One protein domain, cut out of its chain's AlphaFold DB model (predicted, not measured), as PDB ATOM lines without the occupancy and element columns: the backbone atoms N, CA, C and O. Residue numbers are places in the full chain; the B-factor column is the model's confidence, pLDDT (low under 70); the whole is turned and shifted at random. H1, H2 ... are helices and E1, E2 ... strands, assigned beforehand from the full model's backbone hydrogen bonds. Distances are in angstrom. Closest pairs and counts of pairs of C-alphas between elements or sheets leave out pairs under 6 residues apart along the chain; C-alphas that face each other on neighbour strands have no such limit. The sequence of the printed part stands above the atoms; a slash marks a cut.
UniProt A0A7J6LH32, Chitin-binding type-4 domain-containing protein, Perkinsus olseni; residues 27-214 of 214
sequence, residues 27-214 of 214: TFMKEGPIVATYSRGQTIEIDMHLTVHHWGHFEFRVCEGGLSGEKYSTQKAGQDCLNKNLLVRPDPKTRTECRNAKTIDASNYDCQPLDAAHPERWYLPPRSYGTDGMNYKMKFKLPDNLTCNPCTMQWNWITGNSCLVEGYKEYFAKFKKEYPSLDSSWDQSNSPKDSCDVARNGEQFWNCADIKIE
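This is residues 27 to 214 of the 214 residues of the protein "Chitin-binding type-4 domain-containing protein" of Perkinsus olseni (UniProt A0A7J6LH32). With little regular structure, a strongly twisted sheet, E1 E6 E5 E3, lies loosely and partly face to face with the pair E2 E4. H1 stands over E3; loops and H2 make the end far from E1. Named elements, in order E1 E2 E3 H1 E4 E5 H2 E6, hold 65 of 188 printed residues: mixed class, larger sheet mixed, compact, radius of gyration of the C-alphas 17.0 A, spans 50 by 40 by 31 A.

E5 is 148 to 158, 26.6 A; E6, 204 to 213, 26.7 A, bends by 60 degrees at 210. E1 is 36 to 38, from C-alpha (197.136, 184.842, 231.254); E3 57 to 63; E2 43 to 49; E4 135 to 141; H1 75 to 83; H2 168 to 178. E6 ends at (201.267, 183.234, 238.682).

E5 is antiparallel to E6 (N 153 to O 209, 2.8 A) and E3 (N 61 to O 154, 2.9 A). E1 is parallel to E6 (N 38 to O 212, 2.9 A). E2 and E4 are antiparallel (N 46 to O 138, 2.9 A). These pairs are within hydrogen-bond range, as is every O i to N i+4 pair in H1 and H2. H1 is on the larger sheet, height 9.0 A, and stands up at 65 degrees; closest C-alphas to E3 are Leu 82 and Cys 63, 4.5 A. H2 is not on it.

C-alphas of Glu 70 and Pro 180 are farthest apart, 51.2 A. The printed part has no cut; links E3 to H1, H1 to E4 and H2 to E6 are long. Residues 198 to 201 have pLDDT under 70.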
ATOM      1  N   THR A  27     214.646 192.133 219.023       73.06
ATOM      2  CA  THR A  27     213.210 192.440 218.934       73.06
ATOM      3  C   THR A  27     212.369 191.520 219.813       73.06
ATOM      4  O   THR A  27     211.404 191.976 220.424       73.06
ATOM      5  N   PHE A  28     212.750 190.244 219.895       71.19
ATOM      6  CA  PHE A  28     211.999 189.212 220.600       71.19
ATOM      7  C   PHE A  28     212.540 188.915 222.000       71.19
ATOM      8  O   PHE A  28     212.070 187.976 222.611       71.19
ATOM      9  N   MET A  29     213.462 189.716 222.546       76.06
ATOM     10  CA  MET A  29     213.951 189.595 223.933       76.06
ATOM     11  C   MET A  29     213.425 190.739 224.810       76.06
ATOM     12  O   MET A  29     214.153 191.359 225.589       76.06
ATOM     13  N   LYS A  30     212.141 191.057 224.646       79.00
ATOM     14  CA  LYS A  30     211.422 192.090 225.399       79.00
ATOM     15  C   LYS A  30     210.168 191.481 225.996       79.00
ATOM     16  O   LYS A  30     209.521 190.688 225.317       79.00
ATOM     17  N   GLU A  31     209.839 191.879 227.218       82.88
ATOM     18  CA  GLU A  31     208.596 191.491 227.888       82.88
ATOM     19  C   GLU A  31     207.389 192.093 227.156       82.88
ATOM     20  O   GLU A  31     207.403 193.250 226.725       82.88
ATOM     21  N   GLY A  32     206.353 191.280 227.000       84.31
ATOM     22  CA  GLY A  32     205.048 191.648 226.479       84.31
ATOM     23  C   GLY A  32     204.006 191.865 227.575       84.31
ATOM     24  O   GLY A  32     204.301 191.787 228.769       84.31
ATOM     25  N   PRO A  33     202.753 192.146 227.180       90.94
ATOM     26  CA  PRO A  33     201.643 192.171 228.121       90.94
ATOM     27  C   PRO A  33     201.394 190.778 228.710       90.94
ATOM     28  O   PRO A  33     201.550 189.770 228.024       90.94
ATOM     29  N   ILE A  34     200.919 190.733 229.957       93.81
ATOM     30  CA  ILE A  34     200.448 189.496 230.588       93.81
ATOM     31  C   ILE A  34     199.245 188.953 229.810       93.81
ATOM     32  O   ILE A  34     198.193 189.595 229.778       93.81
ATOM     33  N   VAL A  35     199.379 187.769 229.211       94.62
ATOM     34  CA  VAL A  35     198.315 187.143 228.403       94.62
ATOM     35  C   VAL A  35     197.434 186.178 229.196       94.62
ATOM     36  O   VAL A  35     196.339 185.846 228.749       94.62
ATOM     37  N   ALA A  36     197.888 185.729 230.370       95.75
ATOM     38  CA  ALA A  36     197.136 184.842 231.254       95.75
ATOM     39  C   ALA A  36     197.579 184.992 232.717       95.75
ATOM     40  O   ALA A  36     198.730 185.329 232.996       95.75
ATOM     41  N   THR A  37     196.668 184.721 233.653       98.19
ATOM     42  CA  THR A  37     196.953 184.632 235.093       98.19
ATOM     43  C   THR A  37     196.533 183.259 235.604       98.19
ATOM     44  O   THR A  37     195.427 182.809 235.307       98.19
ATOM     45  N   TYR A  38     197.411 182.611 236.363       98.25
ATOM     46  CA  TYR A  38     197.207 181.279 236.923       98.25
ATOM     47  C   TYR A  38     197.443 181.274 238.428       98.25
ATOM     48  O   TYR A  38     198.134 182.140 238.962       98.25
ATOM     49  N   SER A  39     196.911 180.260 239.104       98.44
ATOM     50  CA  SER A  39     197.256 179.991 240.495       98.44
ATOM     51  C   SER A  39     198.512 179.123 240.593       98.44
ATOM     52  O   SER A  39     198.714 178.212 239.785       98.44
ATOM     53  N   ARG A  40     199.345 179.344 241.611       97.44
ATOM     54  CA  ARG A  40     200.468 178.434 241.909       97.44
ATOM     55  C   ARG A  40     199.979 176.991 242.108       97.44
ATOM     56  O   ARG A  40     198.907 176.761 242.670       97.44
ATOM     57  N   GLY A  41     200.740 176.012 241.622       97.50
ATOM     58  CA  GLY A  41     200.356 174.592 241.677       97.50
ATOM     59  C   GLY A  41     199.219 174.172 240.734       97.50
ATOM     60  O   GLY A  41     198.878 172.986 240.672       97.50
ATOM     61  N   GLN A  42     198.617 175.108 239.990       98.06
ATOM     62  CA  GLN A  42     197.515 174.814 239.080       98.06
ATOM     63  C   GLN A  42     197.958 173.852 237.970       98.06
ATOM     64  O   GLN A  42     199.017 174.005 237.363       98.06
ATOM     65  N   THR A  43     197.105 172.873 237.660       98.25
ATOM     66  CA  THR A  43     197.193 172.151 236.386       98.25
ATOM     67  C   THR A  43     196.509 172.984 235.312       98.25
ATOM     68  O   THR A  43     195.300 173.213 235.384       98.25
ATOM     69  N   ILE A  44     197.284 173.449 234.341       98.06
ATOM     70  CA  ILE A  44     196.815 174.274 233.228       98.06
ATOM     71  C   ILE A  44     196.613 173.414 231.980       98.06
ATOM     72  O   ILE A  44     197.329 172.433 231.774       98.06
ATOM     73  N   GLU A  45     195.630 173.781 231.161       98.00
ATOM     74  CA  GLU A  45     195.468 173.265 229.801       98.00
ATOM     75  C   GLU A  45     196.079 174.275 228.831       98.00
ATOM     76  O   GLU A  45     195.788 175.468 228.908       98.00
ATOM     77  N   ILE A  46     196.951 173.796 227.951       97.19
ATOM     78  CA  ILE A  46     197.625 174.598 226.936       97.19
ATOM     79  C   ILE A  46     197.106 174.156 225.572       97.19
ATOM     80  O   ILE A  46     197.139 172.965 225.252       97.19
ATOM     81  N   ASP A  47     196.664 175.127 224.775       95.38
ATOM     82  CA  ASP A  47     196.238 174.932 223.393       95.38
ATOM     83  C   ASP A  47     197.419 175.202 222.447       95.38
ATOM     84  O   ASP A  47     198.064 176.250 222.518       95.38
ATOM     85  N   MET A  48     197.705 174.262 221.545       94.56
ATOM     86  CA  MET A  48     198.781 174.377 220.560       94.56
ATOM     87  C   MET A  48     198.243 174.180 219.152       94.56
ATOM     88  O   MET A  48     197.721 173.114 218.830       94.56
ATOM     89  N   HIS A  49     198.441 175.178 218.293       94.06
ATOM     90  CA  HIS A  49     198.170 175.068 216.865       94.06
ATOM     91  C   HIS A  49     199.468 174.819 216.101       94.06
ATOM     92  O   HIS A  49     200.346 175.681 216.073       94.06
ATOM     93  N   LEU A  50     199.577 173.682 215.418       93.62
ATOM     94  CA  LEU A  50     200.686 173.434 214.501       93.62
ATOM     95  C   LEU A  50     200.311 173.776 213.058       93.62
ATOM     96  O   LEU A  50     199.241 173.419 212.570       93.62
ATOM     97  N   THR A  51     201.253 174.361 212.319       91.75
ATOM     98  CA  THR A  51     201.134 174.513 210.855       91.75
ATOM     99  C   THR A  51     201.847 173.403 210.081       91.75
ATOM    100  O   THR A  51     201.598 173.219 208.893       91.75
ATOM    101  N   VAL A  52     202.729 172.654 210.746       92.00
ATOM    102  CA  VAL A  52     203.479 171.518 210.194       92.00
ATOM    103  C   VAL A  52     203.643 170.443 211.268       92.00
ATOM    104  O   VAL A  52     203.638 170.765 212.451       92.00
ATOM    105  N   HIS A  53     203.758 169.174 210.874       94.62
ATOM    106  CA  HIS A  53     203.851 168.041 211.799       94.62
ATOM    107  C   HIS A  53     205.169 167.295 211.603       94.62
ATOM    108  O   HIS A  53     205.314 166.508 210.671       94.62
ATOM    109  N   HIS A  54     206.151 167.582 212.454       94.62
ATOM    110  CA  HIS A  54     207.478 166.955 212.428       94.62
ATOM    111  C   HIS A  54     207.677 165.939 213.565       94.62
ATOM    112  O   HIS A  54     208.815 165.637 213.926       94.62
ATOM    113  N   TRP A  55     206.585 165.390 214.116       95.75
ATOM    114  CA  TRP A  55     206.616 164.488 215.277       95.75
ATOM    115  C   TRP A  55     207.388 165.091 216.460       95.75
ATOM    116  O   TRP A  55     207.586 166.303 216.529       95.75
ATOM    117  N   GLY A  56     207.825 164.264 217.403       96.12
ATOM    118  CA  GLY A  56     208.595 164.719 218.552       96.12
ATOM    119  C   GLY A  56     207.708 165.025 219.754       96.12
ATOM    120  O   GLY A  56     206.699 164.351 219.972       96.12
ATOM    121  N   HIS A  57     208.110 166.000 220.561       97.94
ATOM    122  CA  HIS A  57     207.439 166.312 221.818       97.94
ATOM    123  C   HIS A  57     207.537 167.787 222.190       97.94
ATOM    124  O   HIS A  57     208.415 168.509 221.718       97.94
ATOM    125  N   PHE A  58     206.630 168.207 223.063       98.00
ATOM    126  CA  PHE A  58     206.622 169.526 223.667       98.00
ATOM    127  C   PHE A  58     207.085 169.464 225.116       98.00
ATOM    128  O   PHE A  58     206.756 168.528 225.846       98.00
ATOM    129  N   GLU A  59     207.788 170.513 225.514       97.75
ATOM    130  CA  GLU A  59     208.164 170.806 226.888       97.75
ATOM    131  C   GLU A  59     207.797 172.257 227.200       97.75
ATOM    132  O   GLU A  59     207.841 173.125 226.321       97.75
ATOM    133  N   PHE A  60     207.485 172.531 228.467       97.88
ATOM    134  CA  PHE A  60     207.173 173.878 228.931       97.88
ATOM    135  C   PHE A  60     208.049 174.267 230.112       97.88
ATOM    136  O   PHE A  60     208.306 173.456 230.997       97.88
ATOM    137  N   ARG A  61     208.506 175.516 230.133       97.12
ATOM    138  CA  ARG A  61     209.372 176.069 231.184       97.12
ATOM    139  C   ARG A  61     208.862 177.424 231.638       97.12
ATOM    140  O   ARG A  61     208.246 178.122 230.839       97.12
ATOM    141  N   VAL A  62     209.161 177.827 232.871       96.56
ATOM    142  CA  VAL A  62     208.800 179.157 233.385       96.56
ATOM    143  C   VAL A  62     210.008 179.879 233.983       96.56
ATOM    144  O   VAL A  62     210.710 179.366 234.848       96.56
ATOM    145  N   CYS A  63     210.231 181.115 233.553       94.75
ATOM    146  CA  CYS A  63     211.165 182.031 234.188       94.75
ATOM    147  C   CYS A  63     210.386 183.036 235.040       94.75
ATOM    148  O   CYS A  63     209.555 183.782 234.525       94.75
ATOM    149  N   GLU A  64     210.657 183.062 236.344       93.25
ATOM    150  CA  GLU A  64     209.883 183.830 237.336       93.25
ATOM    151  C   GLU A  64     210.068 185.345 237.201       93.25
ATOM    152  O   GLU A  64     209.212 186.116 237.606       93.25
ATOM    153  N   GLY A  65     211.205 185.780 236.661       86.25
ATOM    154  CA  GLY A  65     211.531 187.200 236.558       86.25
ATOM    155  C   GLY A  65     211.001 187.885 235.302       86.25
ATOM    156  O   GLY A  65     211.221 189.086 235.176       86.25
ATOM    157  N   GLY A  66     210.387 187.146 234.373       88.44
ATOM    158  CA  GLY A  66     210.173 187.600 232.996       88.44
ATOM    159  C   GLY A  66     211.496 187.667 232.224       88.44
ATOM    160  O   GLY A  66     212.530 188.049 232.773       88.44
ATOM    161  N   LEU A  67     211.503 187.243 230.964       86.94
ATOM    162  CA  LEU A  67     212.679 187.280 230.103       86.94
ATOM    163  C   LEU A  67     212.770 188.617 229.372       86.94
ATOM    164  O   LEU A  67     211.942 188.951 228.527       86.94
ATOM    165  N   SER A  68     213.852 189.343 229.641       86.56
ATOM    166  CA  SER A  68     214.240 190.518 228.871       86.56
ATOM    167  C   SER A  68     215.752 190.577 228.682       86.56
ATOM    168  O   SER A  68     216.523 190.119 229.530       86.56
ATOM    169  N   GLY A  69     216.190 191.186 227.584       81.44
ATOM    170  CA  GLY A  69     217.608 191.431 227.335       81.44
ATOM    171  C   GLY A  69     218.246 192.451 228.287       81.44
ATOM    172  O   GLY A  69     219.466 192.554 228.332       81.44
ATOM    173  N   GLU A  70     217.445 193.195 229.057       83.62
ATOM    174  CA  GLU A  70     217.939 194.047 230.149       83.62
ATOM    175  C   GLU A  70     218.254 193.231 231.409       83.62
ATOM    176  O   GLU A  70     219.241 193.504 232.091       83.62
ATOM    177  N   LYS A  71     217.435 192.212 231.710       86.12
ATOM    178  CA  LYS A  71     217.601 191.340 232.885       86.12
ATOM    179  C   LYS A  71     218.646 190.249 232.666       86.12
ATOM    180  O   LYS A  71     219.334 189.867 233.611       86.12
ATOM    181  N   TYR A  72     218.774 189.747 231.437       84.25
ATOM    182  CA  TYR A  72     219.677 188.647 231.102       84.25
ATOM    183  C   TYR A  72     220.730 189.087 230.095       84.25
ATOM    184  O   TYR A  72     220.424 189.478 228.973       84.25
ATOM    185  N   SER A  73     221.996 188.966 230.494       77.00
ATOM    186  CA  SER A  73     223.151 189.375 229.691       77.00
ATOM    187  C   SER A  73     223.575 188.352 228.632       77.00
ATOM    188  O   SER A  73     224.374 188.684 227.761       77.00
ATOM    189  N   THR A  74     223.058 187.118 228.687       78.00
ATOM    190  CA  THR A  74     223.324 186.050 227.704       78.00
ATOM    191  C   THR A  74     222.087 185.172 227.489       78.00
ATOM    192  O   THR A  74     221.269 185.020 228.401       78.00
ATOM    193  N   GLN A  75     221.965 184.555 226.305       77.06
ATOM    194  CA  GLN A  75     220.901 183.592 225.992       77.06
ATOM    195  C   GLN A  75     220.919 182.452 227.011       77.06
ATOM    196  O   GLN A  75     219.880 182.066 227.540       77.06
ATOM    197  N   LYS A  76     222.128 181.989 227.363       81.06
ATOM    198  CA  LYS A  76     222.332 180.971 228.389       81.06
ATOM    199  C   LYS A  76     221.739 181.388 229.735       81.06
ATOM    200  O   LYS A  76     221.054 180.584 230.343       81.06
ATOM    201  N   ALA A  77     221.950 182.623 230.190       84.50
ATOM    202  CA  ALA A  77     221.391 183.082 231.463       84.50
ATOM    203  C   ALA A  77     219.850 183.100 231.454       84.50
ATOM    204  O   ALA A  77     219.228 182.718 232.445       84.50
ATOM    205  N   GLY A  78     219.237 183.493 230.332       86.88
ATOM    206  CA  GLY A  78     217.785 183.409 230.153       86.88
ATOM    207  C   GLY A  78     217.284 181.961 230.157       86.88
ATOM    208  O   GLY A  78     216.351 181.625 230.887       86.88
ATOM    209  N   GLN A  79     217.953 181.072 229.419       86.12
ATOM    210  CA  GLN A  79     217.610 179.649 229.388       86.12
ATOM    211  C   GLN A  79     217.844 178.962 230.745       86.12
ATOM    212  O   GLN A  79     217.044 178.127 231.154       86.12
ATOM    213  N   ASP A  80     218.884 179.348 231.486       87.44
ATOM    214  CA  ASP A  80     219.144 178.872 232.846       87.44
ATOM    215  C   ASP A  80     218.014 179.293 233.800       87.44
ATOM    216  O   ASP A  80     217.663 178.523 234.690       87.44
ATOM    217  N   CYS A  81     217.406 180.475 233.617       92.75
ATOM    218  CA  CYS A  81     216.206 180.857 234.368       92.75
ATOM    219  C   CYS A  81     215.027 179.929 234.055       92.75
ATOM    220  O   CYS A  81     214.408 179.396 234.974       92.75
ATOM    221  N   LEU A  82     214.742 179.708 232.769       93.00
ATOM    222  CA  LEU A  82     213.660 178.833 232.312       93.00
ATOM    223  C   LEU A  82     213.828 177.397 232.830       93.00
ATOM    224  O   LEU A  82     212.877 176.789 233.317       93.00
ATOM    225  N   ASN A  83     215.049 176.866 232.774       91.06
ATOM    226  CA  ASN A  83     215.360 175.498 233.184       91.06
ATOM    227  C   ASN A  83     215.176 175.248 234.692       91.06
ATOM    228  O   ASN A  83     215.093 174.089 235.090       91.06
ATOM    229  N   LYS A  84     215.076 176.292 235.531       94.75
ATOM    230  CA  LYS A  84     214.754 176.129 236.962       94.75
ATOM    231  C   LYS A  84     213.342 175.601 237.184       94.75
ATOM    232  O   LYS A  84     213.128 174.871 238.146       94.75
ATOM    233  N   ASN A  85     212.402 175.956 236.309       96.62
ATOM    234  CA  ASN A  85     211.005 175.549 236.422       96.62
ATOM    235  C   ASN A  85     210.551 174.857 235.136       96.62
ATOM    236  O   ASN A  85     209.735 175.389 234.380       96.62
ATOM    237  N   LEU A  86     211.089 173.663 234.891       97.50
ATOM    238  CA  LEU A  86     210.570 172.747 233.880       97.50
ATOM    239  C   LEU A  86     209.237 172.167 234.365       97.50
ATOM    240  O   LEU A  86     209.162 171.573 235.442       97.50
ATOM    241  N   LEU A  87     208.177 172.377 233.590       98.44
ATOM    242  CA  LEU A  87     206.850 171.892 233.934       98.44
ATOM    243  C   LEU A  87     206.747 170.401 233.640       98.44
ATOM    244  O   LEU A  87     207.253 169.911 232.633       98.44
ATOM    245  N   VAL A  88     206.021 169.698 234.499       98.12
ATOM    246  CA  VAL A  88     205.755 168.266 234.348       98.12
ATOM    247  C   VAL A  88     204.291 168.028 234.026       98.12
ATOM    248  O   VAL A  88     203.404 168.794 234.423       98.12
ATOM    249  N   ARG A  89     204.020 166.939 233.314       98.19
ATOM    250  CA  ARG A  89     202.654 166.495 233.057       98.19
ATOM    251  C   ARG A  89     202.033 165.928 234.341       98.19
ATOM    252  O   ARG A  89     202.705 165.200 235.074       98.19
ATOM    253  N   PRO A  90     200.748 166.200 234.622       97.25
ATOM    254  CA  PRO A  90     200.022 165.463 235.646       97.25
ATOM    255  C   PRO A  90     199.888 163.994 235.223       97.25
ATOM    256  O   PRO A  90     199.603 163.711 234.057       97.25
ATOM    257  N   ASP A  91     200.050 163.064 236.166       97.06
ATOM    258  CA  ASP A  91     199.963 161.628 235.883       97.06
ATOM    259  C   ASP A  91     198.575 161.265 235.310       97.06
ATOM    260  O   ASP A  91     197.568 161.411 236.022       97.06
ATOM    261  N   PRO A  92     198.489 160.754 234.061       97.00
ATOM    262  CA  PRO A  92     197.246 160.271 233.466       97.00
ATOM    263  C   PRO A  92     196.493 159.276 234.359       97.00
ATOM    264  O   PRO A  92     195.265 159.278 234.384       97.00
ATOM    265  N   LYS A  93     197.186 158.461 235.161       95.75
ATOM    266  CA  LYS A  93     196.544 157.463 236.035       95.75
ATOM    267  C   LYS A  93     195.796 158.082 237.214       95.75
ATOM    268  O   LYS A  93     194.888 157.457 237.757       95.75
ATOM    269  N   THR A  94     196.117 159.321 237.582       96.31
ATOM    270  CA  THR A  94     195.388 160.072 238.622       96.31
ATOM    271  C   THR A  94     194.183 160.837 238.072       96.31
ATOM    272  O   THR A  94     193.292 161.234 238.824       96.31
ATOM    273  N   ARG A  95     194.110 161.010 236.749       96.25
ATOM    274  CA  ARG A  95     193.086 161.801 236.067       96.25
ATOM    275  C   ARG A  95     191.856 160.951 235.767       96.25
ATOM    276  O   ARG A  95     191.958 159.888 235.157       96.25
ATOM    277  N   THR A  96     190.677 161.403 236.193       96.25
ATOM    278  CA  THR A  96     189.420 160.640 236.057       96.25
ATOM    279  C   THR A  96     189.101 160.282 234.606       96.25
ATOM    280  O   THR A  96     188.614 159.182 234.351       96.25
ATOM    281  N   GLU A  97     189.419 161.171 233.670       95.06
ATOM    282  CA  GLU A  97     189.199 160.985 232.237       95.06
ATOM    283  C   GLU A  97     190.202 160.024 231.570       95.06
ATOM    284  O   GLU A  97     189.929 159.523 230.485       95.06
ATOM    285  N   CYS A  98     191.331 159.726 232.223       97.12
ATOM    286  CA  CYS A  98     192.414 158.920 231.651       97.12
ATOM    287  C   CYS A  98     192.615 157.570 232.351       97.12
ATOM    288  O   CYS A  98     192.958 156.590 231.696       97.12
ATOM    289  N   ARG A  99     192.380 157.480 233.669       95.56
ATOM    290  CA  ARG A  99     192.768 156.325 234.506       95.56
ATOM    291  C   ARG A  99     192.216 154.969 234.059       95.56
ATOM    292  O   ARG A  99     192.787 153.939 234.390       95.56
ATOM    293  N   ASN A 100     191.102 154.980 233.330       95.31
ATOM    294  CA  ASN A 100     190.425 153.783 232.825       95.31
ATOM    295  C   ASN A 100     190.489 153.668 231.292       95.31
ATOM    296  O   ASN A 100     189.768 152.850 230.712       95.31
ATOM    297  N   ALA A 101     191.297 154.497 230.623       96.00
ATOM    298  CA  ALA A 101     191.463 154.442 229.179       96.00
ATOM    299  C   ALA A 101     192.032 153.076 228.774       96.00
ATOM    300  O   ALA A 101     193.025 152.614 229.333       96.00
ATOM    301  N   LYS A 102     191.390 152.434 227.794       95.31
ATOM    302  CA  LYS A 102     191.843 151.162 227.201       95.31
ATOM    303  C   LYS A 102     192.571 151.362 225.873       95.31
ATOM    304  O   LYS A 102     193.318 150.492 225.445       95.31
ATOM    305  N   THR A 103     192.324 152.497 225.232       96.81
ATOM    306  CA  THR A 103     192.912 152.937 223.970       96.81
ATOM    307  C   THR A 103     193.357 154.382 224.130       96.81
ATOM    308  O   THR A 103     192.791 155.106 224.954       96.81
ATOM    309  N   ILE A 104     194.358 154.785 223.350       97.62
ATOM    310  CA  ILE A 104     194.739 156.187 223.186       97.62
ATOM    311  C   ILE A 104     194.519 156.549 221.720       97.62
ATOM    312  O   ILE A 104     195.154 155.966 220.842       97.62
ATOM    313  N   ASP A 105     193.595 157.470 221.473       96.44
ATOM    314  CA  ASP A 105     193.160 157.905 220.149       96.44
ATOM    315  C   ASP A 105     192.854 159.418 220.122       96.44
ATOM    316  O   ASP A 105     193.176 160.159 221.055       96.44
ATOM    317  N   ALA A 106     192.238 159.900 219.040       95.81
ATOM    318  CA  ALA A 106     191.892 161.310 218.853       95.81
ATOM    319  C   ALA A 106     191.021 161.903 219.980       95.81
ATOM    320  O   ALA A 106     191.047 163.112 220.195       95.81
ATOM    321  N   SER A 107     190.264 161.081 220.710       95.50
ATOM    322  CA  SER A 107     189.393 161.546 221.796       95.50
ATOM    323  C   SER A 107     190.124 161.772 223.123       95.50
ATOM    324  O   SER A 107     189.609 162.479 223.990       95.50
ATOM    325  N   ASN A 108     191.307 161.176 223.308       97.31
ATOM    326  CA  ASN A 108     191.993 161.140 224.602       97.31
ATOM    327  C   ASN A 108     193.529 161.089 224.498       97.31
ATOM    328  O   ASN A 108     194.193 160.607 225.414       97.31
ATOM    329  N   TYR A 109     194.118 161.601 223.419       97.31
ATOM    330  CA  TYR A 109     195.566 161.552 223.162       97.31
ATOM    331  C   TYR A 109     196.441 162.140 224.283       97.31
ATOM    332  O   TYR A 109     197.567 161.694 224.499       97.31
ATOM    333  N   ASP A 110     195.924 163.100 225.053       97.88
ATOM    334  CA  ASP A 110     196.612 163.672 226.219       97.88
ATOM    335  C   ASP A 110     196.760 162.670 227.392       97.88
ATOM    336  O   ASP A 110     197.596 162.857 228.281       97.88
ATOM    337  N   CYS A 111     196.003 161.567 227.368       97.88
ATOM    338  CA  CYS A 111     196.107 160.444 228.301       97.88
ATOM    339  C   CYS A 111     197.245 159.465 227.972       97.88
ATOM    340  O   CYS A 111     197.340 158.424 228.622       97.88
ATOM    341  N   GLN A 112     198.102 159.769 226.987       97.56
ATOM    342  CA  GLN A 112     199.331 159.009 226.738       97.56
ATOM    343  C   GLN A 112     200.107 158.775 228.051       97.56
ATOM    344  O   GLN A 112     200.137 159.696 228.880       97.56
ATOM    345  N   PRO A 113     200.734 157.600 228.263       97.44
ATOM    346  CA  PRO A 113     201.465 157.285 229.488       97.44
ATOM    347  C   PRO A 113     202.410 158.401 229.939       97.44
ATOM    348  O   PRO A 113     202.963 159.153 229.133       97.44
ATOM    349  N   LEU A 114     202.613 158.518 231.250       97.75
ATOM    350  CA  LEU A 114     203.675 159.370 231.766       97.75
ATOM    351  C   LEU A 114     205.023 158.689 231.499       97.75
ATOM    352  O   LEU A 114     205.217 157.534 231.887       97.75
ATOM    353  N   ASP A 115     205.960 159.394 230.866       97.94
ATOM    354  CA  ASP A 115     207.352 158.954 230.859       97.94
ATOM    355  C   ASP A 115     207.954 159.257 232.234       97.94
ATOM    356  O   ASP A 115     208.170 160.409 232.589       97.94
ATOM    357  N   ALA A 116     208.199 158.225 233.038       96.44
ATOM    358  CA  ALA A 116     208.770 158.403 234.371       96.44
ATOM    359  C   ALA A 116     210.212 158.944 234.348       96.44
ATOM    360  O   ALA A 116     210.633 159.556 235.327       96.44
ATOM    361  N   ALA A 117     210.966 158.706 233.269       97.12
ATOM    362  CA  ALA A 117     212.313 159.255 233.106       97.12
ATOM    363  C   ALA A 117     212.277 160.706 232.608       97.12
ATOM    364  O   ALA A 117     213.193 161.469 232.902       97.12
ATOM    365  N   HIS A 118     211.208 161.068 231.894       97.69
ATOM    366  CA  HIS A 118     211.025 162.369 231.260       97.69
ATOM    367  C   HIS A 118     209.591 162.910 231.429       97.69
ATOM    368  O   HIS A 118     208.859 163.075 230.443       97.69
ATOM    369  N   PRO A 119     209.136 163.174 232.671       98.00
ATOM    370  CA  PRO A 119     207.756 163.586 232.945       98.00
ATOM    371  C   PRO A 119     207.392 164.961 232.356       98.00
ATOM    372  O   PRO A 119     206.214 165.322 232.301       98.00
ATOM    373  N   GLU A 120     208.386 165.725 231.907       98.25
ATOM    374  CA  GLU A 120     208.255 166.976 231.160       98.25
ATOM    375  C   GLU A 120     207.753 166.798 229.721       98.25
ATOM    376  O   GLU A 120     207.299 167.767 229.111       98.25
ATOM    377  N   ARG A 121     207.840 165.589 229.150       98.25
ATOM    378  CA  ARG A 121     207.603 165.382 227.718       98.25
ATOM    379  C   ARG A 121     206.149 165.069 227.419       98.25
ATOM    380  O   ARG A 121     205.575 164.080 227.889       98.25
ATOM    381  N   TRP A 122     205.564 165.881 226.546       98.50
ATOM    382  CA  TRP A 122     204.296 165.580 225.898       98.50
ATOM    383  C   TRP A 122     204.539 165.197 224.441       98.50
ATOM    384  O   TRP A 122     204.906 166.047 223.634       98.50
ATOM    385  N   TYR A 123     204.379 163.922 224.090       98.38
ATOM    386  CA  TYR A 123     204.678 163.446 222.739       98.38
ATOM    387  C   TYR A 123     203.549 163.837 221.791       98.38
ATOM    388  O   TYR A 123     202.375 163.670 222.117       98.38
ATOM    389  N   LEU A 124     203.910 164.366 220.624       98.06
ATOM    390  CA  LEU A 124     202.976 164.872 219.627       98.06
ATOM    391  C   LEU A 124     202.233 163.698 218.956       98.06
ATOM    392  O   LEU A 124     202.890 162.910 218.268       98.06
ATOM    393  N   PRO A 125     200.901 163.564 219.127       97.50
ATOM    394  CA  PRO A 125     200.113 162.498 218.512       97.50
ATOM    395  C   PRO A 125     200.003 162.649 216.991       97.50
ATOM    396  O   PRO A 125     200.361 163.699 216.447       97.50
ATOM    397  N   PRO A 126     199.480 161.630 216.282       96.88
ATOM    398  CA  PRO A 126     199.231 161.697 214.848       96.88
ATOM    399  C   PRO A 126     198.453 162.942 214.433       96.88
ATOM    400  O   PRO A 126     197.554 163.404 215.132       96.88
ATOM    401  N   ARG A 127     198.743 163.437 213.225       95.75
ATOM    402  CA  ARG A 127     198.058 164.600 212.638       95.75
ATOM    403  C   ARG A 127     196.530 164.485 212.679       95.75
ATOM    404  O   ARG A 127     195.855 165.493 212.836       95.75
ATOM    405  N   SER A 128     195.994 163.279 212.505       95.00
ATOM    406  CA  SER A 128     194.554 163.001 212.506       95.00
ATOM    407  C   SER A 128     193.884 163.178 213.871       95.00
ATOM    408  O   SER A 128     192.659 163.168 213.927       95.00
ATOM    409  N   TYR A 129     194.652 163.308 214.956       96.12
ATOM    410  CA  TYR A 129     194.114 163.433 216.313       96.12
ATOM    411  C   TYR A 129     193.859 164.889 216.708       96.12
ATOM    412  O   TYR A 129     193.156 165.142 217.682       96.12
ATOM    413  N   GLY A 130     194.422 165.845 215.965       92.38
ATOM    414  CA  GLY A 130     194.157 167.260 216.187       92.38
ATOM    415  C   GLY A 130     192.711 167.624 215.846       92.38
ATOM    416  O   GLY A 130     192.125 167.102 214.894       92.38
ATOM    417  N   THR A 131     192.130 168.542 216.614       88.75
ATOM    418  CA  THR A 131     190.806 169.111 216.324       88.75
ATOM    419  C   THR A 131     190.948 170.298 215.374       88.75
ATOM    420  O   THR A 131     191.924 171.045 215.461       88.75
ATOM    421  N   ASP A 132     189.994 170.499 214.460       84.44
ATOM    422  CA  ASP A 132     189.981 171.630 213.514       84.44
ATOM    423  C   ASP A 132     191.330 171.858 212.802       84.44
ATOM    424  O   ASP A 132     191.842 172.975 212.695       84.44
ATOM    425  N   GLY A 133     191.950 170.763 212.353       85.88
ATOM    426  CA  GLY A 133     193.311 170.752 211.824       85.88
ATOM    427  C   GLY A 133     194.294 170.147 212.823       85.88
ATOM    428  O   GLY A 133     194.084 169.042 213.301       85.88
ATOM    429  N   MET A 134     195.405 170.830 213.098       93.00
ATOM    430  CA  MET A 134     196.440 170.356 214.030       93.00
ATOM    431  C   MET A 134     196.425 171.162 215.330       93.00
ATOM    432  O   MET A 134     197.471 171.652 215.763       93.00
ATOM    433  N   ASN A 135     195.235 171.336 215.914       95.94
ATOM    434  CA  ASN A 135     195.100 171.888 217.258       95.94
ATOM    435  C   ASN A 135     195.120 170.755 218.282       95.94
ATOM    436  O   ASN A 135     194.339 169.807 218.176       95.94
ATOM    437  N   TYR A 136     195.994 170.876 219.274       97.50
ATOM    438  CA  TYR A 136     196.137 169.915 220.356       97.50
ATOM    439  C   TYR A 136     196.005 170.598 221.706       97.50
ATOM    440  O   TYR A 136     196.423 171.744 221.869       97.50
ATOM    441  N   LYS A 137     195.480 169.853 222.673       97.25
ATOM    442  CA  LYS A 137     195.340 170.271 224.063       97.25
ATOM    443  C   LYS A 137     196.185 169.384 224.954       97.25
ATOM    444  O   LYS A 137     196.160 168.161 224.815       97.25
ATOM    445  N   MET A 138     196.929 169.990 225.864       97.62
ATOM    446  CA  MET A 138     197.823 169.267 226.764       97.62
ATOM    447  C   MET A 138     197.766 169.844 228.165       97.62
ATOM    448  O   MET A 138     197.640 171.057 228.335       97.62
ATOM    449  N   LYS A 139     197.873 168.977 229.174       98.44
ATOM    450  CA  LYS A 139     197.897 169.409 230.573       98.44
ATOM    451  C   LYS A 139     199.311 169.410 231.142       98.44
ATOM    452  O   LYS A 139     200.033 168.424 231.005       98.44
ATOM    453  N   PHE A 140     199.664 170.484 231.842       98.62
ATOM    454  CA  PHE A 140     200.920 170.636 232.584       98.62
ATOM    455  C   PHE A 140     200.651 171.221 233.969       98.62
ATOM    456  O   PHE A 140     199.712 171.999 234.149       98.62
ATOM    457  N   LYS A 141     201.457 170.842 234.963       98.31
ATOM    458  CA  LYS A 141     201.352 171.362 236.328       98.31
ATOM    459  C   LYS A 141     202.348 172.505 236.537       98.31
ATOM    460  O   LYS A 141     203.546 172.323 236.327       98.31
ATOM    461  N   LEU A 142     201.855 173.662 236.983       98.19
ATOM    462  CA  LEU A 142     202.688 174.770 237.453       98.19
ATOM    463  C   LEU A 142     203.330 174.432 238.812       98.19
ATOM    464  O   LEU A 142     202.731 173.691 239.593       98.19
ATOM    465  N   PRO A 143     204.515 174.976 239.147       96.50
ATOM    466  CA  PRO A 143     205.143 174.707 240.436       96.50
ATOM    467  C   PRO A 143     204.288 175.217 241.604       96.50
ATOM    468  O   PRO A 143     203.711 176.303 241.544       96.50
ATOM    469  N   ASP A 144     204.228 174.443 242.690       96.38
ATOM    470  CA  ASP A 144     203.378 174.746 243.854       96.38
ATOM    471  C   ASP A 144     203.824 176.014 244.612       96.38
ATOM    472  O   ASP A 144     203.011 176.668 245.263       96.38
ATOM    473  N   ASN A 145     205.107 176.377 244.501       94.75
ATOM    474  CA  ASN A 145     205.738 177.479 245.236       94.75
ATOM    475  C   ASN A 145     206.204 178.630 244.329       94.75
ATOM    476  O   ASN A 145     207.033 179.435 244.748       94.75
ATOM    477  N   LEU A 146     205.708 178.695 243.092       95.62
ATOM    478  CA  LEU A 146     206.071 179.743 242.145       95.62
ATOM    479  C   LEU A 146     205.019 180.858 242.144       95.62
ATOM    480  O   LEU A 146     203.847 180.599 241.898       95.62
ATOM    481  N   THR A 147     205.458 182.093 242.360       97.44
ATOM    482  CA  THR A 147     204.654 183.312 242.200       97.44
ATOM    483  C   THR A 147     205.495 184.325 241.432       97.44
ATOM    484  O   THR A 147     206.656 184.542 241.776       97.44
ATOM    485  N   CYS A 148     204.933 184.942 240.395       96.56
ATOM    486  CA  CYS A 148     205.670 185.876 239.546       96.56
ATOM    487  C   CYS A 148     204.757 186.805 238.743       96.56
ATOM    488  O   CYS A 148     203.625 186.460 238.394       96.56
ATOM    489  N   ASN A 149     205.270 188.007 238.465       95.38
ATOM    490  CA  ASN A 149     204.602 189.033 237.670       95.38
ATOM    491  C   ASN A 149     205.624 190.068 237.136       95.38
ATOM    492  O   ASN A 149     206.040 190.936 237.910       95.38
ATOM    493  N   PRO A 150     206.017 190.022 235.850       92.94
ATOM    494  CA  PRO A 150     205.709 188.976 234.874       92.94
ATOM    495  C   PRO A 150     206.529 187.701 235.113       92.94
ATOM    496  O   PRO A 150     207.651 187.758 235.606       92.94
ATOM    497  N   CYS A 151     205.984 186.560 234.704       95.12
ATOM    498  CA  CYS A 151     206.748 185.364 234.365       95.12
ATOM    499  C   CYS A 151     206.808 185.240 232.841       95.12
ATOM    500  O   CYS A 151     205.856 185.624 232.168       95.12
ATOM    501  N   THR A 152     207.833 184.586 232.304       94.50
ATOM    502  CA  THR A 152     207.820 184.140 230.901       94.50
ATOM    503  C   THR A 152     207.718 182.626 230.850       94.50
ATOM    504  O   THR A 152     208.566 181.930 231.412       94.50
ATOM    505  N   MET A 153     206.693 182.112 230.174       95.69
ATOM    506  CA  MET A 153     206.540 180.693 229.872       95.69
ATOM    507  C   MET A 153     207.095 180.399 228.478       95.69
ATOM    508  O   MET A 153     206.682 181.039 227.514       95.69
ATOM    509  N   GLN A 154     208.000 179.427 228.368       94.56
ATOM    510  CA  GLN A 154     208.557 178.945 227.105       94.56
ATOM    511  C   GLN A 154     207.909 177.628 226.710       94.56
ATOM    512  O   GLN A 154     207.916 176.679 227.488       94.56
ATOM    513  N   TRP A 155     207.421 177.568 225.476       94.88
ATOM    514  CA  TRP A 155     207.192 176.329 224.745       94.88
ATOM    515  C   TRP A 155     208.473 175.950 224.004       94.88
ATOM    516  O   TRP A 155     209.035 176.784 223.292       94.88
ATOM    517  N   ASN A 156     208.917 174.706 224.162       92.75
ATOM    518  CA  ASN A 156     209.968 174.095 223.357       92.75
ATOM    519  C   ASN A 156     209.396 172.874 222.630       92.75
ATOM    520  O   ASN A 156     208.864 171.968 223.273       92.75
ATOM    521  N   TRP A 157     209.525 172.833 221.308       93.88
ATOM    522  CA  TRP A 157     209.234 171.660 220.495       93.88
ATOM    523  C   TRP A 157     210.525 171.065 219.960       93.88
ATOM    524  O   TRP A 157     211.155 171.646 219.083       93.88
ATOM    525  N   ILE A 158     210.861 169.869 220.438       92.31
ATOM    526  CA  ILE A 158     211.959 169.057 219.914       92.31
ATOM    527  C   ILE A 158     211.360 168.048 218.938       92.31
ATOM    528  O   ILE A 158     210.579 167.176 219.344       92.31
ATOM    529  N   THR A 159     211.674 168.188 217.649       93.00
ATOM    530  CA  THR A 159     211.050 167.375 216.599       93.00
ATOM    531  C   THR A 159     211.614 165.956 216.549       93.00
ATOM    532  O   THR A 159     212.697 165.665 217.051       93.00
ATOM    533  N   GLY A 160     210.843 165.040 215.956       92.69
ATOM    534  CA  GLY A 160     211.184 163.616 215.841       92.69
ATOM    535  C   GLY A 160     211.308 163.130 214.396       92.69
ATOM    536  O   GLY A 160     211.280 161.926 214.142       92.69
ATOM    537  N   ASN A 161     211.382 164.039 213.419       90.62
ATOM    538  CA  ASN A 161     211.436 163.693 211.996       90.62
ATOM    539  C   ASN A 161     212.833 163.216 211.556       90.62
ATOM    540  O   ASN A 161     212.921 162.294 210.737       90.62
ATOM    541  N   SER A 162     213.900 163.786 212.119       88.44
ATOM    542  CA  SER A 162     215.286 163.562 211.674       88.44
ATOM    543  C   SER A 162     216.086 162.646 212.605       88.44
ATOM    544  O   SER A 162     216.793 161.763 212.131       88.44
ATOM    545  N   CYS A 163     215.939 162.811 213.917       91.62
ATOM    546  CA  CYS A 163     216.631 162.046 214.957       91.62
ATOM    547  C   CYS A 163     215.700 161.857 216.162       91.62
ATOM    548  O   CYS A 163     214.617 162.447 216.196       91.62
ATOM    549  N   LEU A 164     216.102 161.035 217.132       92.75
ATOM    550  CA  LEU A 164     215.392 160.882 218.404       92.75
ATOM    551  C   LEU A 164     216.321 161.211 219.573       92.75
ATOM    552  O   LEU A 164     217.482 160.809 219.579       92.75
ATOM    553  N   VAL A 165     215.808 161.927 220.571       92.56
ATOM    554  CA  VAL A 165     216.519 162.130 221.842       92.56
ATOM    555  C   VAL A 165     216.486 160.854 222.691       92.56
ATOM    556  O   VAL A 165     215.662 159.964 222.459       92.56
ATOM    557  N   GLU A 166     217.369 160.767 223.686       92.25
ATOM    558  CA  GLU A 166     217.433 159.641 224.627       92.25
ATOM    559  C   GLU A 166     216.060 159.319 225.255       92.25
ATOM    560  O   GLU A 166     215.260 160.217 225.546       92.25
ATOM    561  N   GLY A 167     215.770 158.024 225.437       94.31
ATOM    562  CA  GLY A 167     214.561 157.518 226.099       94.31
ATOM    563  C   GLY A 167     213.340 157.329 225.191       94.31
ATOM    564  O   GLY A 167     212.359 156.705 225.598       94.31
ATOM    565  N   TYR A 168     213.367 157.830 223.948       94.81
ATOM    566  CA  TYR A 168     212.217 157.752 223.036       94.81
ATOM    567  C   TYR A 168     211.783 156.316 222.729       94.81
ATOM    568  O   TYR A 168     210.597 155.990 222.814       94.81
ATOM    569  N   LYS A 169     212.729 155.449 222.350       95.81
ATOM    570  CA  LYS A 169     212.409 154.079 221.918       95.81
ATOM    571  C   LYS A 169     211.854 153.271 223.091       95.81
ATOM    572  O   LYS A 169     210.869 152.550 222.941       95.81
ATOM    573  N   GLU A 170     212.426 153.465 224.275       97.19
ATOM    574  CA  GLU A 170     212.019 152.842 225.530       97.19
ATOM    575  C   GLU A 170     210.617 153.290 225.955       97.19
ATOM    576  O   GLU A 170     209.795 152.448 226.332       97.19
ATOM    577  N   TYR A 171     210.325 154.594 225.873       97.88
ATOM    578  CA  TYR A 171     208.994 155.132 226.146       97.88
ATOM    579  C   TYR A 171     207.950 154.514 225.215       97.88
ATOM    580  O   TYR A 171     206.978 153.928 225.692       97.88
ATOM    581  N   PHE A 172     208.167 154.556 223.895       98.06
ATOM    582  CA  PHE A 172     207.192 154.026 222.940       98.06
ATOM    583  C   PHE A 172     207.033 152.503 223.031       98.06
ATOM    584  O   PHE A 172     205.925 151.997 222.850       98.06
ATOM    585  N   ALA A 173     208.086 151.763 223.391       97.94
ATOM    586  CA  ALA A 173     207.977 150.328 223.654       97.94
ATOM    587  C   ALA A 173     207.066 150.039 224.863       97.94
ATOM    588  O   ALA A 173     206.223 149.138 224.806       97.94
ATOM    589  N   LYS A 174     207.192 150.822 225.945       97.88
ATOM    590  CA  LYS A 174     206.292 150.740 227.110       97.88
ATOM    591  C   LYS A 174     204.874 151.177 226.750       97.88
ATOM    592  O   LYS A 174     203.932 150.481 227.116       97.88
ATOM    593  N   PHE A 175     204.733 152.265 225.992       97.88
ATOM    594  CA  PHE A 175     203.444 152.774 225.535       97.88
ATOM    595  C   PHE A 175     202.701 151.702 224.730       97.88
ATOM    596  O   PHE A 175     201.598 151.314 225.103       97.88
ATOM    597  N   LYS A 176     203.332 151.116 223.710       97.75
ATOM    598  CA  LYS A 176     202.731 150.035 222.916       97.75
ATOM    599  C   LYS A 176     202.382 148.800 223.746       97.75
ATOM    600  O   LYS A 176     201.387 148.134 223.478       97.75
ATOM    601  N   LYS A 177     203.194 148.472 224.754       97.44
ATOM    602  CA  LYS A 177     202.904 147.356 225.663       97.44
ATOM    603  C   LYS A 177     201.663 147.625 226.519       97.44
ATOM    604  O   LYS A 177     200.878 146.706 226.733       97.44
ATOM    605  N   GLU A 178     201.504 148.848 227.022       96.62
ATOM    606  CA  GLU A 178     200.345 149.251 227.830       96.62
ATOM    607  C   GLU A 178     199.085 149.438 226.972       96.62
ATOM    608  O   GLU A 178     197.995 149.049 227.385       96.62
ATOM    609  N   TYR A 179     199.252 149.933 225.744       97.19
ATOM    610  CA  TYR A 179     198.192 150.181 224.774       97.19
ATOM    611  C   TYR A 179     198.512 149.484 223.437       97.19
ATOM    612  O   TYR A 179     199.020 150.119 222.513       97.19
ATOM    613  N   PRO A 180     198.195 148.180 223.287       96.62
ATOM    614  CA  PRO A 180     198.528 147.411 222.080       96.62
ATOM    615  C   PRO A 180     197.887 147.923 220.786       96.62
ATOM    616  O   PRO A 180     198.358 147.594 219.700       96.62
ATOM    617  N   SER A 181     196.821 148.721 220.894       95.38
ATOM    618  CA  SER A 181     196.157 149.384 219.769       95.38
ATOM    619  C   SER A 181     196.778 150.738 219.405       95.38
ATOM    620  O   SER A 181     196.138 151.505 218.688       95.38
ATOM    621  N   LEU A 182     197.958 151.070 219.942       96.94
ATOM    622  CA  LEU A 182     198.670 152.303 219.618       96.94
ATOM    623  C   LEU A 182     198.815 152.442 218.100       96.94
ATOM    624  O   LEU A 182     199.259 151.513 217.421       96.94
ATOM    625  N   ASP A 183     198.461 153.620 217.591       96.31
ATOM    626  CA  ASP A 183     198.620 153.958 216.184       96.31
ATOM    627  C   ASP A 183     200.081 153.766 215.755       96.31
ATOM    628  O   ASP A 183     201.007 154.355 216.321       96.31
ATOM    629  N   SER A 184     200.293 152.920 214.748       95.44
ATOM    630  CA  SER A 184     201.632 152.556 214.287       95.44
ATOM    631  C   SER A 184     202.398 153.728 213.679       95.44
ATOM    632  O   SER A 184     203.624 153.668 213.620       95.44
ATOM    633  N   SER A 185     201.714 154.798 213.256       95.00
ATOM    634  CA  SER A 185     202.371 156.029 212.802       95.00
ATOM    635  C   SER A 185     203.003 156.817 213.952       95.00
ATOM    636  O   SER A 185     203.970 157.546 213.730       95.00
ATOM    637  N   TRP A 186     202.492 156.652 215.175       95.75
ATOM    638  CA  TRP A 186     203.027 157.307 216.367       95.75
ATOM    639  C   TRP A 186     204.156 156.501 217.017       95.75
ATOM    640  O   TRP A 186     205.074 157.079 217.590       95.75
ATOM    641  N   ASP A 187     204.105 155.173 216.906       96.00
ATOM    642  CA  ASP A 187     205.059 154.242 217.511       96.00
ATOM    643  C   ASP A 187     206.510 154.456 217.029       96.00
ATOM    644  O   ASP A 187     206.882 154.087 215.916       96.00
ATOM    645  N   GLN A 188     207.366 154.993 217.907       95.38
ATOM    646  CA  GLN A 188     208.808 155.144 217.655       95.38
ATOM    647  C   GLN A 188     209.666 154.018 218.255       95.38
ATOM    648  O   GLN A 188     210.893 154.095 218.185       95.38
ATOM    649  N   SER A 189     209.070 152.964 218.827       95.94
ATOM    650  CA  SER A 189     209.813 151.911 219.547       95.94
ATOM    651  C   SER A 189     210.861 151.204 218.684       95.94
ATOM    652  O   SER A 189     211.931 150.853 219.172       95.94
ATOM    653  N   ASN A 190     210.583 151.054 217.386       94.44
ATOM    654  CA  ASN A 190     211.476 150.434 216.404       94.44
ATOM    655  C   ASN A 190     211.992 151.440 215.363       94.44
ATOM    656  O   ASN A 190     212.332 151.063 214.241       94.44
ATOM    657  N   SER A 191     212.011 152.732 215.699       93.44
ATOM    658  CA  SER A 191     212.435 153.775 214.769       93.44
ATOM    659  C   SER A 191     213.905 153.578 214.355       93.44
ATOM    660  O   SER A 191     214.764 153.412 215.231       93.44
ATOM    661  N   PRO A 192     214.234 153.627 213.048       92.50
ATOM    662  CA  PRO A 192     215.606 153.470 212.562       92.50
ATOM    663  C   PRO A 192     216.451 154.740 212.739       92.50
ATOM    664  O   PRO A 192     217.599 154.766 212.315       92.50
ATOM    665  N   LYS A 193     215.885 155.807 213.315       90.31
ATOM    666  CA  LYS A 193     216.558 157.095 213.494       90.31
ATOM    667  C   LYS A 193     217.695 157.002 214.516       90.31
ATOM    668  O   LYS A 193     217.570 156.296 215.528       90.31
ATOM    669  N   ASP A 194     218.753 157.760 214.239       86.69
ATOM    670  CA  ASP A 194     219.911 157.953 215.112       86.69
ATOM    671  C   ASP A 194     219.595 158.881 216.299       86.69
ATOM    672  O   ASP A 194     218.556 159.555 216.325       86.69
ATOM    673  N   SER A 195     220.511 158.929 217.277       87.00
ATOM    674  CA  SER A 195     220.432 159.880 218.392       87.00
ATOM    675  C   SER A 195     220.564 161.326 217.901       87.00
ATOM    676  O   SER A 195     221.362 161.629 217.011       87.00
ATOM    677  N   CYS A 196     219.830 162.254 218.510       86.12
ATOM    678  CA  CYS A 196     220.014 163.678 218.237       86.12
ATOM    679  C   CYS A 196     221.374 164.229 218.696       86.12
ATOM    680  O   CYS A 196     221.816 165.239 218.141       86.12
ATOM    681  N   ASP A 197     222.084 163.545 219.598       77.25
ATOM    682  CA  ASP A 197     223.422 163.958 220.056       77.25
ATOM    683  C   ASP A 197     224.457 163.944 218.921       77.25
ATOM    684  O   ASP A 197     225.395 164.739 218.905       77.25
ATOM    685  N   VAL A 198     224.271 163.063 217.931       65.56
ATOM    686  CA  VAL A 198     225.137 162.981 216.743       65.56
ATOM    687  C   VAL A 198     224.640 163.856 215.586       65.56
ATOM    688  O   VAL A 198     225.410 164.183 214.684       65.56
ATOM    689  N   ALA A 199     223.373 164.280 215.616       58.38
ATOM    690  CA  ALA A 199     222.671 164.905 214.492       58.38
ATOM    691  C   ALA A 199     222.440 166.426 214.640       58.38
ATOM    692  O   ALA A 199     221.555 166.972 213.987       58.38
ATOM    693  N   ARG A 200     223.245 167.128 215.453       55.41
ATOM    694  CA  ARG A 200     223.071 168.563 215.786       55.41
ATOM    695  C   ARG A 200     221.770 168.860 216.552       55.41
ATOM    696  O   ARG A 200     221.026 169.753 216.166       55.41
ATOM    697  N   ASN A 201     221.509 168.125 217.637       63.72
ATOM    698  CA  ASN A 201     220.422 168.361 218.604       63.72
ATOM    699  C   ASN A 201     218.985 168.326 218.042       63.72
ATOM    700  O   ASN A 201     218.050 168.707 218.749       63.72
ATOM    701  N   GLY A 202     218.795 167.834 216.812       72.94
ATOM    702  CA  GLY A 202     217.492 167.822 216.146       72.94
ATOM    703  C   GLY A 202     216.986 169.220 215.781       72.94
ATOM    704  O   GLY A 202     217.532 170.241 216.193       72.94
ATOM    705  N   GLU A 203     215.935 169.277 214.966       85.12
ATOM    706  CA  GLU A 203     215.238 170.538 214.713       85.12
ATOM    707  C   GLU A 203     214.408 170.897 215.952       85.12
ATOM    708  O   GLU A 203     213.744 170.038 216.539       85.12
ATOM    709  N   GLN A 204     214.468 172.163 216.364       86.50
ATOM    710  CA  GLN A 204     213.748 172.657 217.533       86.50
ATOM    711  C   GLN A 204     213.059 173.987 217.234       86.50
ATOM    712  O   GLN A 204     213.527 174.774 216.407       86.50
ATOM    713  N   PHE A 205     211.947 174.232 217.922       86.94
ATOM    714  CA  PHE A 205     211.196 175.479 217.847       86.94
ATOM    715  C   PHE A 205     210.875 175.982 219.248       86.94
ATOM    716  O   PHE A 205     210.461 175.209 220.108       86.94
ATOM    717  N   TRP A 206     210.981 177.295 219.445       86.06
ATOM    718  CA  TRP A 206     210.655 177.934 220.716       86.06
ATOM    719  C   TRP A 206     209.714 179.107 220.506       86.06
ATOM    720  O   TRP A 206     209.952 179.934 219.627       86.06
ATOM    721  N   ASN A 207     208.673 179.221 221.328       87.00
ATOM    722  CA  ASN A 207     207.876 180.445 221.481       87.00
ATOM    723  C   ASN A 207     207.712 180.739 222.970       87.00
ATOM    724  O   ASN A 207     207.806 179.829 223.795       87.00
ATOM    725  N   CYS A 208     207.425 181.994 223.303       88.56
ATOM    726  CA  CYS A 208     207.176 182.401 224.674       88.56
ATOM    727  C   CYS A 208     205.908 183.225 224.823       88.56
ATOM    728  O   CYS A 208     205.321 183.684 223.845       88.56
ATOM    729  N   ALA A 209     205.452 183.318 226.065       91.75
ATOM    730  CA  ALA A 209     204.316 184.121 226.468       91.75
ATOM    731  C   ALA A 209     204.549 184.643 227.884       91.75
ATOM    732  O   ALA A 209     204.990 183.895 228.762       91.75
ATOM    733  N   ASP A 210     204.219 185.910 228.112       94.31
ATOM    734  CA  ASP A 210     204.319 186.514 229.434       94.31
ATOM    735  C   ASP A 210     203.019 186.288 230.212       94.31
ATOM    736  O   ASP A 210     201.920 186.594 229.750       94.31
ATOM    737  N   ILE A 211     203.139 185.687 231.391       96.25
ATOM    738  CA  ILE A 211     202.030 185.245 232.240       96.25
ATOM    739  C   ILE A 211     202.224 185.761 233.664       96.25
ATOM    740  O   ILE A 211     203.298 186.228 234.037       96.25
ATOM    741  N   LYS A 212     201.185 185.650 234.483       97.94
ATOM    742  CA  LYS A 212     201.246 185.895 235.924       97.94
ATOM    743  C   LYS A 212     200.891 184.613 236.672       97.94
ATOM    744  O   LYS A 212     199.979 183.898 236.259       97.94
ATOM    745  N   ILE A 213     201.587 184.339 237.770       98.31
ATOM    746  CA  ILE A 213     201.267 183.234 238.682       98.31
ATOM    747  C   ILE A 213     201.124 183.808 240.093       98.31
ATOM    748  O   ILE A 213     202.045 184.484 240.555       98.31
ATOM    749  N   GLU A 214     199.989 183.562 240.756       96.62
ATOM    750  CA  GLU A 214     199.671 184.051 242.114       96.62
ATOM    751  C   GLU A 214     199.163 182.981 243.090       96.62
ATOM    752  O   GLU A 214     198.618 181.942 242.651       96.62
TER     753      GLU A 214